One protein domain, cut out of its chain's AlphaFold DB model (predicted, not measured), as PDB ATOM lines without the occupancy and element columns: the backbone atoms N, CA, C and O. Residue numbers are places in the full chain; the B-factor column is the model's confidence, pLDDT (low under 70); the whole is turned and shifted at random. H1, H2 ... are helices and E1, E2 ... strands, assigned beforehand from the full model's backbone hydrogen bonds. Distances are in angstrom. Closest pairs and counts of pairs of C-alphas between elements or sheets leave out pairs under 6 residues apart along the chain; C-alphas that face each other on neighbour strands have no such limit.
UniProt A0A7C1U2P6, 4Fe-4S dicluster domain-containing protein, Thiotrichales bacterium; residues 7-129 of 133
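AT A GLANCE: This is residues 7 to 129 of the 133 residues of the protein "4Fe-4S dicluster domain-containing protein" of Thiotrichales bacterium (UniProt A0A7C1U2P6). Little regular structure: in a mostly looped body, two small antiparallel sheets, E2 - E5 and E3 - E4, sit with helices H2 and H3 toward one end; loops 7 to 20 and 30 to 51 make the other. The printed part has 123 residues, 32 in named elements, mixed, ordered E1 H1 E2 H2 E3 E4 H3 E5. It is compact, radius of gyration of the C-alphas 15.5 A, spanning 48 by 33 by 18 A.

IN THESE COORDINATES: Find C-alpha 63 at (25.405, 29.162, -39.419), where E2, residues 63 to 66, begins its 10.1 A; E5, residues 124 to 127, ends at C-alpha 127 at (30.670, 29.662, -38.508). Look for E3 at 93 to 95, E4 at 101 to 103, H2 at 81 to 84, H3 at 112 to 115, H1 at 52 to 58, E1 at 21 to 23.

HOW THE PARTS SIT: Between E2 and E5, N 65 and O 125 are 2.8 A apart, within hydrogen-bond range; in hairpin E3 and E4, N 102 and O 94, 2.8 A. H2 and H3 touch, closest C-alphas Cys 82 and Cys 113, 4.1 A. E1 and H1 are apart. H1 has every O i to N i+4 pair within range; H2 and H3 are too short for one.

THE WHOLE: The farthest C-alphas, Pro 41 and Gly 76, are 48.4 A apart. The printed part has no cut; links E1 to H1 and E2 to H2 are long. No printed residue is under 70 in pLDDT.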
ATOM      1  N   ASN A   7      32.347  17.286 -27.831       94.12
ATOM      2  CA  ASN A   7      33.597  17.367 -27.091       94.12
ATOM      3  C   ASN A   7      33.450  18.408 -25.975       94.12
ATOM      4  O   ASN A   7      32.491  19.182 -25.970       94.12
ATOM      5  N   TYR A   8      34.407  18.429 -25.054       93.06
ATOM      6  CA  TYR A   8      34.443  19.366 -23.938       93.06
ATOM      7  C   TYR A   8      35.789  20.065 -23.919       93.06
ATOM      8  O   TYR A   8      36.815  19.415 -24.125       93.06
ATOM      9  N   PHE A   9      35.778  21.381 -23.725       91.56
ATOM     10  CA  PHE A   9      37.016  22.118 -23.513       91.56
ATOM     11  C   PHE A   9      37.657  21.683 -22.195       91.56
ATOM     12  O   PHE A   9      36.961  21.467 -21.198       91.56
ATOM     13  N   GLY A  10      38.981  21.551 -22.207       91.06
ATOM     14  CA  GLY A  10      39.767  21.326 -21.005       91.06
ATOM     15  C   GLY A  10      40.054  22.645 -20.290       91.06
ATOM     16  O   GLY A  10      39.182  23.491 -20.109       91.06
ATOM     17  N   THR A  11      41.303  22.829 -19.874       91.94
ATOM     18  CA  THR A  11      41.749  24.043 -19.168       91.94
ATOM     19  C   THR A  11      42.436  25.057 -20.084       91.94
ATOM     20  O   THR A  11      42.799  26.142 -19.632       91.94
ATOM     21  N   GLU A  12      42.574  24.750 -21.376       89.06
ATOM     22  CA  GLU A  12      43.282  25.564 -22.370       89.06
ATOM     23  C   GLU A  12      42.691  26.969 -22.558       89.06
ATOM     24  O   GLU A  12      43.427  27.904 -22.858       89.06
ATOM     25  N   ASN A  13      41.385  27.130 -22.324       82.31
ATOM     26  CA  ASN A  13      40.666  28.405 -22.425       82.31
ATOM     27  C   ASN A  13      40.350  29.015 -21.045       82.31
ATOM     28  O   ASN A  13      39.460  29.853 -20.908       82.31
ATOM     29  N   GLY A  14      41.075  28.592 -20.006       88.56
ATOM     30  CA  GLY A  14      40.821  28.979 -18.624       88.56
ATOM     31  C   GLY A  14      39.680  28.192 -17.978       88.56
ATOM     32  O   GLY A  14      38.867  27.541 -18.635       88.56
ATOM     33  N   LEU A  15      39.613  28.263 -16.647       88.31
ATOM     34  CA  LEU A  15      38.686  27.455 -15.845       88.31
ATOM     35  C   LEU A  15      37.205  27.745 -16.141       88.31
ATOM     36  O   LEU A  15      36.362  26.881 -15.940       88.31
ATOM     37  N   ALA A  16      36.894  28.947 -16.633       86.56
ATOM     38  CA  ALA A  16      35.531  29.357 -16.966       86.56
ATOM     39  C   ALA A  16      34.954  28.626 -18.190       86.56
ATOM     40  O   ALA A  16      33.738  28.530 -18.321       86.56
ATOM     41  N   SER A  17      35.806  28.127 -19.089       85.00
ATOM     42  CA  SER A  17      35.386  27.390 -20.287       85.00
ATOM     43  C   SER A  17      35.493  25.878 -20.127       85.00
ATOM     44  O   SER A  17      35.059  25.150 -21.019       85.00
ATOM     45  N   MET A  18      36.032  25.398 -19.004       90.19
ATOM     46  CA  MET A  18      36.134  23.970 -18.717       90.19
ATOM     47  C   MET A  18      34.751  23.312 -18.779       90.19
ATOM     48  O   MET A  18      33.752  23.906 -18.375       90.19
ATOM     49  N   ASP A  19      34.688  22.112 -19.355       89.38
ATOM     50  CA  ASP A  19      33.450  21.349 -19.560       89.38
ATOM     51  C   ASP A  19      32.394  22.051 -20.437       89.38
ATOM     52  O   ASP A  19      31.263  21.573 -20.572       89.38
ATOM     53  N   THR A  20      32.750  23.150 -21.113       88.94
ATOM     54  CA  THR A  20      31.863  23.775 -22.096       88.94
ATOM     55  C   THR A  20      31.776  22.877 -23.334       88.94
ATOM     56  O   THR A  20      32.809  22.560 -23.938       88.94
ATOM     57  N   PRO A  21      30.567  22.443 -23.735       91.94
ATOM     58  CA  PRO A  21      30.404  21.533 -24.855       91.94
ATOM     59  C   PRO A  21      30.634  22.248 -26.188       91.94
ATOM     60  O   PRO A  21      30.090  23.323 -26.438       91.94
ATOM     61  N   TYR A  22      31.363  21.603 -27.095       92.62
ATOM     62  CA  TYR A  22      31.520  22.049 -28.478       92.62
ATOM     63  C   TYR A  22      31.452  20.870 -29.451       92.62
ATOM     64  O   TYR A  22      31.508  19.702 -29.061       92.62
ATOM     65  N   ILE A  23      31.309  21.166 -30.743       95.19
ATOM     66  CA  ILE A  23      31.368  20.166 -31.814       95.19
ATOM     67  C   ILE A  23      32.445  20.558 -32.823       95.19
ATOM     68  O   ILE A  23      32.713  21.742 -33.012       95.19
ATOM     69  N   ILE A  24      33.020  19.568 -33.507       96.19
ATOM     70  CA  ILE A  24      33.875  19.777 -34.683       96.19
ATOM     71  C   ILE A  24      33.084  19.274 -35.897       96.19
ATOM     72  O   ILE A  24      33.083  18.069 -36.169       96.19
ATOM     73  N   PRO A  25      32.365  20.159 -36.620       95.81
ATOM     74  CA  PRO A  25      31.441  19.772 -37.685       95.81
ATOM     75  C   PRO A  25      32.042  18.826 -38.720       95.81
ATOM     76  O   PRO A  25      31.394  17.850 -39.099       95.81
ATOM     77  N   ARG A  26      33.290  19.076 -39.141       95.50
ATOM     78  CA  ARG A  26      33.983  18.228 -40.113       95.50
ATOM     79  C   ARG A  26      34.132  16.781 -39.651       95.50
ATOM     80  O   ARG A  26      33.942  15.876 -40.457       95.50
ATOM     81  N   GLU A  27      34.481  16.560 -38.390       96.44
ATOM     82  CA  GLU A  27      34.634  15.213 -37.843       96.44
ATOM     83  C   GLU A  27      33.260  14.577 -37.634       96.44
ATOM     84  O   GLU A  27      32.979  13.469 -38.106       96.44
ATOM     85  N   LYS A  28      32.369  15.306 -36.952       96.75
ATOM     86  CA  LYS A  28      31.027  14.835 -36.629       96.75
ATOM     87  C   LYS A  28      30.062  15.983 -36.351       96.75
ATOM     88  O   LYS A  28      30.135  16.647 -35.325       96.75
ATOM     89  N   GLY A  29      29.076  16.140 -37.231       96.75
ATOM     90  CA  GLY A  29      27.942  17.038 -37.009       96.75
ATOM     91  C   GLY A  29      26.938  16.526 -35.966       96.75
ATOM     92  O   GLY A  29      26.832  15.326 -35.697       96.75
ATOM     93  N   CYS A  30      26.158  17.447 -35.412       97.81
ATOM     94  CA  CYS A  30      24.999  17.186 -34.568       97.81
ATOM     95  C   CYS A  30      23.803  16.712 -35.411       97.81
ATOM     96  O   CYS A  30      23.449  17.335 -36.405       97.81
ATOM     97  N   ILE A  31      23.142  15.630 -34.991       97.88
ATOM     98  CA  ILE A  31      21.968  15.060 -35.685       97.88
ATOM     99  C   ILE A  31      20.624  15.622 -35.202       97.88
ATOM    100  O   ILE A  31      19.579  15.071 -35.531       97.88
ATOM    101  N   LEU A  32      20.647  16.672 -34.373       97.56
ATOM    102  CA  LEU A  32      19.456  17.318 -33.808       97.56
ATOM    103  C   LEU A  32      18.486  16.326 -33.126       97.56
ATOM    104  O   LEU A  32      17.274  16.363 -33.315       97.56
ATOM    105  N   CYS A  33      19.028  15.403 -32.323       97.38
ATOM    106  CA  CYS A  33      18.219  14.429 -31.578       97.38
ATOM    107  C   CYS A  33      17.626  14.969 -30.269       97.38
ATOM    108  O   CYS A  33      16.871  14.246 -29.638       97.38
ATOM    109  N   MET A  34      18.042  16.162 -29.829       97.06
ATOM    110  CA  MET A  34      17.660  16.862 -28.585       97.06
ATOM    111  C   MET A  34      17.946  16.153 -27.243       97.06
ATOM    112  O   MET A  34      18.034  16.825 -26.222       97.06
ATOM    113  N   LYS A  35      18.297  14.859 -27.242       97.19
ATOM    114  CA  LYS A  35      18.621  14.071 -26.029       97.19
ATOM    115  C   LYS A  35      19.676  14.651 -25.078       97.19
ATOM    116  O   LYS A  35      19.765  14.228 -23.935       97.19
ATOM    117  N   CYS A  36      20.553  15.543 -25.542       96.06
ATOM    118  CA  CYS A  36      21.526  16.201 -24.663       96.06
ATOM    119  C   CYS A  36      20.870  17.197 -23.698       96.06
ATOM    120  O   CYS A  36      21.352  17.316 -22.579       96.06
ATOM    121  N   GLY A  37      19.794  17.873 -24.113       95.44
ATOM    122  CA  GLY A  37      19.066  18.812 -23.258       95.44
ATOM    123  C   GLY A  37      18.270  18.114 -22.154       95.44
ATOM    124  O   GLY A  37      18.163  18.646 -21.061       95.44
ATOM    125  N   GLU A  38      17.800  16.888 -22.404       95.50
ATOM    126  CA  GLU A  38      17.079  16.054 -21.421       95.50
ATOM    127  C   GLU A  38      17.951  15.621 -20.230       95.50
ATOM    128  O   GLU A  38      17.434  15.304 -19.164       95.50
ATOM    129  N   VAL A  39      19.277  15.567 -20.411       95.25
ATOM    130  CA  VAL A  39      20.216  15.021 -19.412       95.25
ATOM    131  C   VAL A  39      21.212  16.053 -18.885       95.25
ATOM    132  O   VAL A  39      22.091  15.694 -18.107       95.25
ATOM    133  N   CYS A  40      21.143  17.309 -19.337       93.50
ATOM    134  CA  CYS A  40      22.120  18.334 -18.976       93.50
ATOM    135  C   CYS A  40      21.889  18.815 -17.530       93.50
ATOM    136  O   CYS A  40      20.897  19.497 -17.279       93.50
ATOM    137  N   PRO A  41      22.800  18.534 -16.578       90.69
ATOM    138  CA  PRO A  41      22.568  18.857 -15.169       90.69
ATOM    139  C   PRO A  41      22.692  20.355 -14.868       90.69
ATOM    140  O   PRO A  41      22.088  20.847 -13.923       90.69
ATOM    141  N   THR A  42      23.478  21.085 -15.664       89.94
ATOM    142  CA  THR A  42      23.736  22.521 -15.476       89.94
ATOM    143  C   THR A  42      22.752  23.411 -16.231       89.94
ATOM    144  O   THR A  42      22.756  24.622 -16.040       89.94
ATOM    145  N   GLY A  43      21.947  22.841 -17.136       87.50
ATOM    146  CA  GLY A  43      21.098  23.610 -18.047       87.50
ATOM    147  C   GLY A  43      21.853  24.341 -19.166       87.50
ATOM    148  O   GLY A  43      21.232  25.095 -19.914       87.50
ATOM    149  N   ALA A  44      23.164  24.109 -19.331       87.81
ATOM    150  CA  ALA A  44      23.959  24.706 -20.411       87.81
ATOM    151  C   ALA A  44      23.407  24.359 -21.806       87.81
ATOM    152  O   ALA A  44      23.417  25.183 -22.719       87.81
ATOM    153  N   ILE A  45      22.882  23.140 -21.960       91.88
ATOM    154  CA  ILE A  45      22.093  22.735 -23.121       91.88
ATOM    155  C   ILE A  45      20.636  22.668 -22.673       91.88
ATOM    156  O   ILE A  45      20.260  21.782 -21.910       91.88
ATOM    157  N   ARG A  46      19.819  23.601 -23.162       93.19
ATOM    158  CA  ARG A  46      18.387  23.657 -22.850       93.19
ATOM    159  C   ARG A  46      17.651  22.453 -23.441       93.19
ATOM    160  O   ARG A  46      17.982  21.994 -24.537       93.19
ATOM    161  N   GLN A  47      16.633  21.976 -22.733       96.31
ATOM    162  CA  GLN A  47      15.676  21.020 -23.278       96.31
ATOM    163  C   GLN A  47      14.818  21.715 -24.344       96.31
ATOM    164  O   GLN A  47      14.317  22.815 -24.125       96.31
ATOM    165  N   ILE A  48      14.709  21.087 -25.512       96.44
ATOM    166  CA  ILE A  48      14.012  21.602 -26.694       96.44
ATOM    167  C   ILE A  48      13.227  20.434 -27.286       96.44
ATOM    168  O   ILE A  48      13.779  19.341 -27.443       96.44
ATOM    169  N   GLU A  49      11.961  20.662 -27.619       97.06
ATOM    170  CA  GLU A  49      11.136  19.670 -28.304       97.06
ATOM    171  C   GLU A  49      11.659  19.397 -29.717       97.06
ATOM    172  O   GLU A  49      12.212  20.263 -30.396       97.06
ATOM    173  N   ARG A  50      11.504  18.160 -30.196       96.38
ATOM    174  CA  ARG A  50      12.052  17.755 -31.499       96.38
ATOM    175  C   ARG A  50      11.106  18.105 -32.658       96.38
ATOM    176  O   ARG A  50      10.789  17.250 -33.484       96.38
ATOM    177  N   THR A  51      10.685  19.364 -32.714       97.50
ATOM    178  CA  THR A  51       9.918  19.973 -33.813       97.50
ATOM    179  C   THR A  51      10.825  20.902 -34.625       97.50
ATOM    180  O   THR A  51      11.902  21.289 -34.164       97.50
ATOM    181  N   ALA A  52      10.443  21.250 -35.856       95.56
ATOM    182  CA  ALA A  52      11.250  22.176 -36.652       95.56
ATOM    183  C   ALA A  52      11.249  23.576 -36.018       95.56
ATOM    184  O   ALA A  52      12.297  24.212 -35.919       95.56
ATOM    185  N   GLU A  53      10.087  24.012 -35.542       97.19
ATOM    186  CA  GLU A  53       9.838  25.309 -34.927       97.19
ATOM    187  C   GLU A  53      10.711  25.513 -33.681       97.19
ATOM    188  O   GLU A  53      11.464  26.490 -33.602       97.19
ATOM    189  N   ASP A  54      10.688  24.554 -32.751       97.50
ATOM    190  CA  ASP A  54      11.434  24.639 -31.492       97.50
ATOM    191  C   ASP A  54      12.946  24.532 -31.718       97.50
ATOM    192  O   ASP A  54      13.732  25.243 -31.087       97.50
ATOM    193  N   ILE A  55      13.377  23.694 -32.667       97.44
ATOM    194  CA  ILE A  55      14.791  23.578 -33.039       97.44
ATOM    195  C   ILE A  55      15.315  24.909 -33.582       97.44
ATOM    196  O   ILE A  55      16.384  25.356 -33.165       97.44
ATOM    197  N   ILE A  56      14.587  25.542 -34.503       96.69
ATOM    198  CA  ILE A  56      15.010  26.797 -35.137       96.69
ATOM    199  C   ILE A  56      15.058  27.937 -34.114       96.69
ATOM    200  O   ILE A  56      15.977  28.754 -34.151       96.69
ATOM    201  N   ALA A  57      14.108  27.973 -33.178       95.75
ATOM    202  CA  ALA A  57      14.070  28.980 -32.124       95.75
ATOM    203  C   ALA A  57      15.138  28.752 -31.034       95.75
ATOM    204  O   ALA A  57      15.714  29.706 -30.501       95.75
ATOM    205  N   GLY A  58      15.399  27.493 -30.677       94.19
ATOM    206  CA  GLY A  58      16.176  27.133 -29.492       94.19
ATOM    207  C   GLY A  58      17.650  26.803 -29.740       94.19
ATOM    208  O   GLY A  58      18.467  26.986 -28.829       94.19
ATOM    209  N   VAL A  59      18.011  26.331 -30.940       95.12
ATOM    210  CA  VAL A  59      19.356  25.821 -31.255       95.12
ATOM    211  C   VAL A  59      20.178  26.857 -32.018       95.12
ATOM    212  O   VAL A  59      19.815  27.295 -33.105       95.12
ATOM    213  N   ARG A  60      21.335  27.230 -31.459       92.06
ATOM    214  CA  ARG A  60      22.181  28.331 -31.955       92.06
ATOM    215  C   ARG A  60      23.669  27.948 -31.955       92.06
ATOM    216  O   ARG A  60      24.470  28.583 -31.286       92.06
ATOM    217  N   MET A  61      24.054  26.890 -32.675       94.25
ATOM    218  CA  MET A  61      25.475  26.489 -32.769       94.25
ATOM    219  C   MET A  61      26.278  27.355 -33.754       94.25
ATOM    220  O   MET A  61      27.506  27.342 -33.734       94.25
ATOM    221  N   GLY A  62      25.596  28.086 -34.636       95.31
ATOM    222  CA  GLY A  62      26.192  28.910 -35.684       95.31
ATOM    223  C   GLY A  62      25.415  28.799 -36.986       95.31
ATOM    224  O   GLY A  62      24.289  28.306 -37.006       95.31
ATOM    225  N   LYS A  63      26.036  29.191 -38.098       96.81
ATOM    226  CA  LYS A  63      25.405  29.162 -39.419       96.81
ATOM    227  C   LYS A  63      26.368  28.686 -40.494       96.81
ATOM    228  O   LYS A  63      27.537  29.063 -40.525       96.81
ATOM    229  N   ALA A  64      25.871  27.867 -41.416       98.06
ATOM    230  CA  ALA A  64      26.682  27.404 -42.531       98.06
ATOM    231  C   ALA A  64      26.970  28.543 -43.533       98.06
ATOM    232  O   ALA A  64      26.137  29.423 -43.781       98.06
ATOM    233  N   ARG A  65      28.164  28.532 -44.123       98.12
ATOM    234  CA  ARG A  65      28.621  29.462 -45.161       98.12
ATOM    235  C   ARG A  65      29.260  28.677 -46.291       98.12
ATOM    236  O   ARG A  65      30.064  27.786 -46.039       98.12
ATOM    237  N   VAL A  66      28.881  29.004 -47.523       98.50
ATOM    238  CA  VAL A  66      29.351  28.318 -48.731       98.50
ATOM    239  C   VAL A  66      30.413  29.172 -49.418       98.50
ATOM    240  O   VAL A  66      30.128  30.307 -49.796       98.50
ATOM    241  N   ASP A  67      31.602  28.618 -49.638       98.44
ATOM    242  CA  ASP A  67      32.568  29.164 -50.588       98.44
ATOM    243  C   ASP A  67      32.203  28.686 -51.999       98.44
ATOM    244  O   ASP A  67      32.417  27.529 -52.385       98.44
ATOM    245  N   LYS A  68      31.628  29.599 -52.783       98.12
ATOM    246  CA  LYS A  68      31.182  29.329 -54.155       98.12
ATOM    247  C   LYS A  68      32.333  28.956 -55.091       98.12
ATOM    248  O   LYS A  68      32.094  28.263 -56.070       98.12
ATOM    249  N   ARG A  69      33.572  29.360 -54.787       98.06
ATOM    250  CA  ARG A  69      34.750  29.019 -55.602       98.06
ATOM    251  C   ARG A  69      35.134  27.549 -55.454       98.06
ATOM    252  O   ARG A  69      35.710  26.974 -56.365       98.06
ATOM    253  N   LEU A  70      34.803  26.942 -54.313       98.31
ATOM    254  CA  LEU A  70      35.105  25.543 -54.007       98.31
ATOM    255  C   LEU A  70      33.912  24.617 -54.260       98.31
ATOM    256  O   LEU A  70      34.087  23.438 -54.552       98.31
ATOM    257  N   CYS A  71      32.682  25.112 -54.151       98.56
ATOM    258  CA  CYS A  71      31.495  24.268 -54.248       98.56
ATOM    259  C   CYS A  71      31.325  23.670 -55.650       98.56
ATOM    260  O   CYS A  71      31.167  24.399 -56.623       98.56
ATOM    261  N   LEU A  72      31.265  22.336 -55.739       98.50
ATOM    262  CA  LEU A  72      31.090  21.614 -57.004       98.50
ATOM    263  C   LEU A  72      29.843  22.075 -57.785       98.50
ATOM    264  O   LEU A  72      29.913  22.210 -59.003       98.50
ATOM    265  N   SER A  73      28.746  22.397 -57.086       98.38
ATOM    266  CA  SER A  73      27.522  22.943 -57.697       98.38
ATOM    267  C   SER A  73      27.671  24.346 -58.275       98.38
ATOM    268  O   SER A  73      27.099  24.654 -59.320       98.38
ATOM    269  N   TYR A  74      28.488  25.192 -57.652       98.31
ATOM    270  CA  TYR A  74      28.834  26.496 -58.221       98.31
ATOM    271  C   TYR A  74      29.916  26.394 -59.312       98.31
ATOM    272  O   TYR A  74      30.049  27.310 -60.115       98.31
ATOM    273  N   GLN A  75      30.619  25.260 -59.401       97.81
ATOM    274  CA  GLN A  75      31.584  24.931 -60.458       97.81
ATOM    275  C   GLN A  75      30.975  24.109 -61.614       97.81
ATOM    276  O   GLN A  75      31.701  23.491 -62.391       97.81
ATOM    277  N   GLY A  76      29.644  24.068 -61.735       97.31
ATOM    278  CA  GLY A  76      28.962  23.462 -62.886       97.31
ATOM    279  C   GLY A  76      28.730  21.949 -62.810       97.31
ATOM    280  O   GLY A  76      28.386  21.342 -63.820       97.31
ATOM    281  N   LYS A  77      28.892  21.316 -61.643       97.50
ATOM    282  CA  LYS A  77      28.542  19.898 -61.419       97.50
ATOM    283  C   LYS A  77      27.246  19.789 -60.616       97.50
ATOM    284  O   LYS A  77      26.950  20.668 -59.831       97.50
ATOM    285  N   THR A  78      26.505  18.692 -60.700       97.81
ATOM    286  CA  THR A  78      25.367  18.460 -59.785       97.81
ATOM    287  C   THR A  78      25.859  17.717 -58.542       97.81
ATOM    288  O   THR A  78      26.377  16.610 -58.669       97.81
ATOM    289  N   CYS A  79      25.766  18.326 -57.351       98.12
ATOM    290  CA  CYS A  79      26.294  17.742 -56.110       98.12
ATOM    291  C   CYS A  79      25.267  17.627 -54.980       98.12
ATOM    292  O   CYS A  79      25.042  16.508 -54.538       98.12
ATOM    293  N   GLY A  80      24.751  18.737 -54.429       97.69
ATOM    294  CA  GLY A  80      23.650  18.772 -53.439       97.69
ATOM    295  C   GLY A  80      23.798  17.957 -52.145       97.69
ATOM    296  O   GLY A  80      22.860  17.883 -51.353       97.69
ATOM    297  N   VAL A  81      24.965  17.366 -51.870       98.50
ATOM    298  CA  VAL A  81      25.170  16.494 -50.698       98.50
ATOM    299  C   VAL A  81      24.916  17.225 -49.375       98.50
ATOM    300  O   VAL A  81      24.391  16.650 -48.428       98.50
ATOM    301  N   CYS A  82      25.224  18.523 -49.327       98.44
ATOM    302  CA  CYS A  82      24.973  19.369 -48.165       98.44
ATOM    303  C   CYS A  82      23.477  19.569 -47.882       98.44
ATOM    304  O   CYS A  82      23.093  19.597 -46.716       98.44
ATOM    305  N   TYR A  83      22.651  19.672 -48.927       98.62
ATOM    306  CA  TYR A  83      21.199  19.774 -48.811       98.62
ATOM    307  C   TYR A  83      20.604  18.460 -48.303       98.62
ATOM    308  O   TYR A  83      19.874  18.468 -47.321       98.62
ATOM    309  N   ARG A  84      20.989  17.319 -48.891       98.50
ATOM    310  CA  ARG A  84      20.498  15.991 -48.469       98.50
ATOM    311  C   ARG A  84      20.937  15.595 -47.060       98.50
ATOM    312  O   ARG A  84      20.242  14.843 -46.390       98.50
ATOM    313  N   ALA A  85      22.081  16.099 -46.603       98.38
ATOM    314  CA  ALA A  85      22.537  15.915 -45.230       98.38
ATOM    315  C   ALA A  85      21.852  16.859 -44.227       98.38
ATOM    316  O   ALA A  85      21.993  16.669 -43.019       98.38
ATOM    317  N   CYS A  86      21.171  17.908 -44.695       98.50
ATOM    318  CA  CYS A  86      20.505  18.857 -43.819       98.50
ATOM    319  C   CYS A  86      19.240  18.211 -43.230       98.50
ATOM    320  O   CYS A  86      18.401  17.750 -43.990       98.50
ATOM    321  N   PRO A  87      19.046  18.211 -41.903       98.00
ATOM    322  CA  PRO A  87      17.807  17.724 -41.289       98.00
ATOM    323  C   PRO A  87      16.640  18.722 -41.408       98.00
ATOM    324  O   PRO A  87      15.530  18.411 -40.997       98.00
ATOM    325  N   LEU A  88      16.900  19.924 -41.933       98.00
ATOM    326  CA  LEU A  88      15.950  21.027 -42.096       98.00
ATOM    327  C   LEU A  88      15.947  21.474 -43.568       98.00
ATOM    328  O   LEU A  88      16.268  22.621 -43.889       98.00
ATOM    329  N   GLN A  89      15.689  20.533 -44.477       98.06
ATOM    330  CA  GLN A  89      15.616  20.798 -45.918       98.06
ATOM    331  C   GLN A  89      14.541  21.844 -46.220       98.06
ATOM    332  O   GLN A  89      13.517  21.888 -45.547       98.06
ATOM    333  N   ASP A  90      14.826  22.728 -47.175       97.75
ATOM    334  CA  ASP A  90      13.996  23.868 -47.602       97.75
ATOM    335  C   ASP A  90      13.723  24.937 -46.532       97.75
ATOM    336  O   ASP A  90      13.309  26.048 -46.859       97.75
ATOM    337  N   VAL A  91      14.068  24.662 -45.274       97.88
ATOM    338  CA  VAL A  91      13.963  25.598 -44.155       97.88
ATOM    339  C   VAL A  91      15.318  26.234 -43.842       97.88
ATOM    340  O   VAL A  91      15.442  27.455 -43.790       97.88
ATOM    341  N   ALA A  92      16.371  25.428 -43.687       98.12
ATOM    342  CA  ALA A  92      17.730  25.888 -43.391       98.12
ATOM    343  C   ALA A  92      18.637  25.940 -44.628       98.12
ATOM    344  O   ALA A  92      19.554  26.762 -44.688       98.12
ATOM    345  N   ILE A  93      18.423  25.052 -45.600       98.50
ATOM    346  CA  ILE A  93      19.151  25.028 -46.872       98.50
ATOM    347  C   ILE A  93      18.150  24.724 -47.979       98.50
ATOM    348  O   ILE A  93      17.472  23.703 -47.919       98.50
ATOM    349  N   ARG A  94      18.119  25.570 -49.008       98.38
ATOM    350  CA  ARG A  94      17.427  25.304 -50.278       98.38
ATOM    351  C   ARG A  94      18.441  25.103 -51.396       98.38
ATOM    352  O   ARG A  94      19.595  25.530 -51.274       98.38
ATOM    353  N   VAL A  95      18.007  24.509 -52.498       98.31
ATOM    354  CA  VAL A  95      18.839  24.306 -53.687       98.31
ATOM    355  C   VAL A  95      18.352  25.134 -54.872       98.31
ATOM    356  O   VAL A  95      17.155  25.314 -55.071       98.31
ATOM    357  N   GLY A  96      19.300  25.660 -55.642       97.31
ATOM    358  CA  GLY A  96      19.071  26.297 -56.933       97.31
ATOM    359  C   GLY A  96      19.480  25.390 -58.095       97.31
ATOM    360  O   GLY A  96      19.517  24.163 -57.984       97.31
ATOM    361  N   MET A  97      19.839  26.013 -59.216       96.81
ATOM    362  CA  MET A  97      20.330  25.321 -60.410       96.81
ATOM    363  C   MET A  97      21.532  24.418 -60.078       96.81
ATOM    364  O   MET A  97      22.402  24.816 -59.307       96.81
ATOM    365  N   LEU A  98      21.585  23.205 -60.644       97.56
ATOM    366  CA  LEU A  98      22.637  22.201 -60.376       97.56
ATOM    367  C   LEU A  98      22.840  21.882 -58.881       97.56
ATOM    368  O   LEU A  98      23.945  21.565 -58.432       97.56
ATOM    369  N   GLU A  99      21.772  21.976 -58.093       98.19
ATOM    370  CA  GLU A  99      21.795  21.797 -56.641       98.19
ATOM    371  C   GLU A  99      22.690  22.810 -55.897       98.19
ATOM    372  O   GLU A  99      23.253  22.501 -54.845       98.19
ATOM    373  N   GLN A 100      22.845  24.029 -56.431       98.56
ATOM    374  CA  GLN A 100      23.567  25.112 -55.756       98.56
ATOM    375  C   GLN A 100      22.947  25.407 -54.382       98.56
ATOM    376  O   GLN A 100      21.783  25.799 -54.317       98.56
ATOM    377  N   PRO A 101      23.687  25.240 -53.271       98.44
ATOM    378  CA  PRO A 101      23.117  25.439 -51.948       98.44
ATOM    379  C   PRO A 101      22.969  26.928 -51.617       98.44
ATOM    380  O   PRO A 101      23.896  27.726 -51.803       98.44
ATOM    381  N   HIS A 102      21.822  27.276 -51.042       98.38
ATOM    382  CA  HIS A 102      21.552  28.562 -50.410       98.38
ATOM    383  C   HIS A 102      21.194  28.323 -48.941       98.38
ATOM    384  O   HIS A 102      20.147  27.753 -48.640       98.38
ATOM    385  N   VAL A 103      22.073  28.752 -48.034       98.38
ATOM    386  CA  VAL A 103      21.850  28.654 -46.585       98.38
ATOM    387  C   VAL A 103      20.946  29.801 -46.138       98.38
ATOM    388  O   VAL A 103      21.243  30.962 -46.418       98.38
ATOM    389  N   LEU A 104      19.856  29.471 -45.455       97.88
ATOM    390  CA  LEU A 104      18.821  30.394 -44.988       97.88
ATOM    391  C   LEU A 104      19.007  30.737 -43.502       97.88
ATOM    392  O   LEU A 104      19.843  30.145 -42.816       97.88
ATOM    393  N   GLU A 105      18.232  31.701 -42.996       95.75
ATOM    394  CA  GLU A 105      18.313  32.160 -41.598       95.75
ATOM    395  C   GLU A 105      18.030  31.063 -40.570       95.75
ATOM    396  O   GLU A 105      18.662  31.052 -39.521       95.75
ATOM    397  N   ALA A 106      17.169  30.096 -40.890       97.25
ATOM    398  CA  ALA A 106      16.823  29.002 -39.983       97.25
ATOM    399  C   ALA A 106      17.928  27.933 -39.831       97.25
ATOM    400  O   ALA A 106      17.728  26.893 -39.206       97.25
ATOM    401  N   CYS A 107      19.109  28.139 -40.424       98.06
ATOM    402  CA  CYS A 107      20.244  27.253 -40.212       98.06
ATOM    403  C   CYS A 107      20.795  27.405 -38.789       98.06
ATOM    404  O   CYS A 107      21.380  28.425 -38.447       98.06
ATOM    405  N   VAL A 108      20.672  26.332 -38.005       97.50
ATOM    406  CA  VAL A 108      21.083  26.267 -36.589       97.50
ATOM    407  C   VAL A 108      22.535  25.822 -36.359       97.50
ATOM    408  O   VAL A 108      22.947  25.597 -35.222       97.50
ATOM    409  N   GLY A 109      23.301  25.603 -37.434       97.56
ATOM    410  CA  GLY A 109      24.730  25.277 -37.335       97.56
ATOM    411  C   GLY A 109      25.048  23.832 -36.945       97.56
ATOM    412  O   GLY A 109      26.114  23.564 -36.408       97.56
ATOM    413  N   CYS A 110      24.163  22.870 -37.230       97.69
ATOM    414  CA  CYS A 110      24.360  21.471 -36.820       97.69
ATOM    415  C   CYS A 110      25.582  20.766 -37.443       97.69
ATOM    416  O   CYS A 110      26.014  19.732 -36.944       97.69
ATOM    417  N   GLY A 111      26.148  21.290 -38.533       98.00
ATOM    418  CA  GLY A 111      27.408  20.793 -39.096       98.00
ATOM    419  C   GLY A 111      27.321  19.557 -39.994       98.00
ATOM    420  O   GLY A 111      28.324  19.176 -40.592       98.00
ATOM    421  N   LEU A 112      26.144  18.948 -40.170       98.50
ATOM    422  CA  LEU A 112      25.989  17.780 -41.051       98.50
ATOM    423  C   LEU A 112      26.330  18.078 -42.518       98.50
ATOM    424  O   LEU A 112      26.845  17.206 -43.219       98.50
ATOM    425  N   CYS A 113      26.110  19.313 -42.970       98.62
ATOM    426  CA  CYS A 113      26.461  19.747 -44.317       98.62
ATOM    427  C   CYS A 113      27.981  19.857 -44.535       98.62
ATOM    428  O   CYS A 113      28.472  19.467 -45.594       98.62
ATOM    429  N   GLU A 114      28.729  20.331 -43.535       98.56
ATOM    430  CA  GLU A 114      30.194  20.420 -43.572       98.56
ATOM    431  C   GLU A 114      30.839  19.032 -43.511       98.56
ATOM    432  O   GLU A 114      31.731  18.720 -44.309       98.56
ATOM    433  N   ARG A 115      30.336  18.169 -42.617       98.06
ATOM    434  CA  ARG A 115      30.743  16.760 -42.535       98.06
ATOM    435  C   ARG A 115      30.584  16.055 -43.879       98.06
ATOM    436  O   ARG A 115      31.482  15.348 -44.319       98.06
ATOM    437  N   SER A 116      29.437  16.259 -44.522       98.19
ATOM    438  CA  SER A 116      29.072  15.566 -45.761       98.19
ATOM    439  C   SER A 116      29.706  16.175 -47.013       98.19
ATOM    440  O   SER A 116      29.578  15.615 -48.099       98.19
ATOM    441  N   CYS A 117      30.380  17.324 -46.904       98.44
ATOM    442  CA  CYS A 117      31.028  17.959 -48.043       98.44
ATOM    443  C   CYS A 117      32.188  17.093 -48.557       98.44
ATOM    444  O   CYS A 117      33.197  16.915 -47.871       98.44
ATOM    445  N   ILE A 118      32.053  16.588 -49.784       97.56
ATOM    446  CA  ILE A 118      33.062  15.734 -50.429       97.56
ATOM    447  C   ILE A 118      34.248  16.522 -51.011       97.56
ATOM    448  O   ILE A 118      35.281  15.938 -51.313       97.56
ATOM    449  N   GLN A 119      34.109  17.843 -51.162       97.94
ATOM    450  CA  GLN A 119      35.182  18.714 -51.642       97.94
ATOM    451  C   GLN A 119      36.259  18.893 -50.561       97.94
ATOM    452  O   GLN A 119      35.942  19.069 -49.381       97.94
ATOM    453  N   MET A 120      37.530  18.898 -50.973       95.19
ATOM    454  CA  MET A 120      38.679  19.224 -50.122       95.19
ATOM    455  C   MET A 120      39.473  20.386 -50.741       95.19
ATOM    456  O   MET A 120      39.863  20.271 -51.903       95.19
ATOM    457  N   PRO A 121      39.719  21.497 -50.012       95.31
ATOM    458  CA  PRO A 121      39.151  21.876 -48.701       95.31
ATOM    459  C   PRO A 121      37.616  22.032 -48.736       95.31
ATOM    460  O   PRO A 121      37.057  22.207 -49.814       95.31
ATOM    461  N   GLN A 122      36.911  21.961 -47.589       96.50
ATOM    462  CA  GLN A 122      35.434  21.976 -47.620       96.50
ATOM    463  C   GLN A 122      34.897  23.268 -48.237       96.50
ATOM    464  O   GLN A 122      35.303  24.368 -47.867       96.50
ATOM    465  N   ALA A 123      33.909  23.119 -49.114       98.44
ATOM    466  CA  ALA A 123      33.216  24.241 -49.729       98.44
ATOM    467  C   ALA A 123      32.114  24.846 -48.850       98.44
ATOM    468  O   ALA A 123      31.564  25.885 -49.196       98.44
ATOM    469  N   ILE A 124      31.740  24.195 -47.749       98.56
ATOM    470  CA  ILE A 124      30.748  24.696 -46.799       98.56
ATOM    471  C   ILE A 124      31.258  24.471 -45.380       98.56
ATOM    472  O   ILE A 124      31.702  23.368 -45.067       98.56
ATOM    473  N   ARG A 125      31.212  25.516 -44.553       98.00
ATOM    474  CA  ARG A 125      31.676  25.497 -43.159       98.00
ATOM    475  C   ARG A 125      30.657  26.126 -42.226       98.00
ATOM    476  O   ARG A 125      29.990  27.083 -42.618       98.00
ATOM    477  N   VAL A 126      30.533  25.609 -41.011       97.75
ATOM    478  CA  VAL A 126      29.767  26.254 -39.941       97.75
ATOM    479  C   VAL A 126      30.626  27.331 -39.300       97.75
ATOM    480  O   VAL A 126      31.746  27.071 -38.871       97.75
ATOM    481  N   ILE A 127      30.082  28.540 -39.233       95.56
ATOM    482  CA  ILE A 127      30.670  29.662 -38.508       95.56
ATOM    483  C   ILE A 127      29.832  29.866 -37.242       95.56
ATOM    484  O   ILE A 127      28.621  30.060 -37.380       95.56
ATOM    485  N   PRO A 128      30.412  29.777 -36.032       90.88
ATOM    486  CA  PRO A 128      29.685  30.064 -34.799       90.88
ATOM    487  C   PRO A 128      29.190  31.516 -34.775       90.88
ATOM    488  O   PRO A 128      29.904  32.425 -35.197       90.88
ATOM    489  N   ASP A 129      27.971  31.734 -34.282       78.69
ATOM    490  CA  ASP A 129      27.408  33.078 -34.114       78.69
ATOM    491  C   ASP A 129      27.791  33.600 -32.720       78.69
ATOM    492  O   ASP A 129      27.059  33.402 -31.752       78.69
TER     493      ASP A 129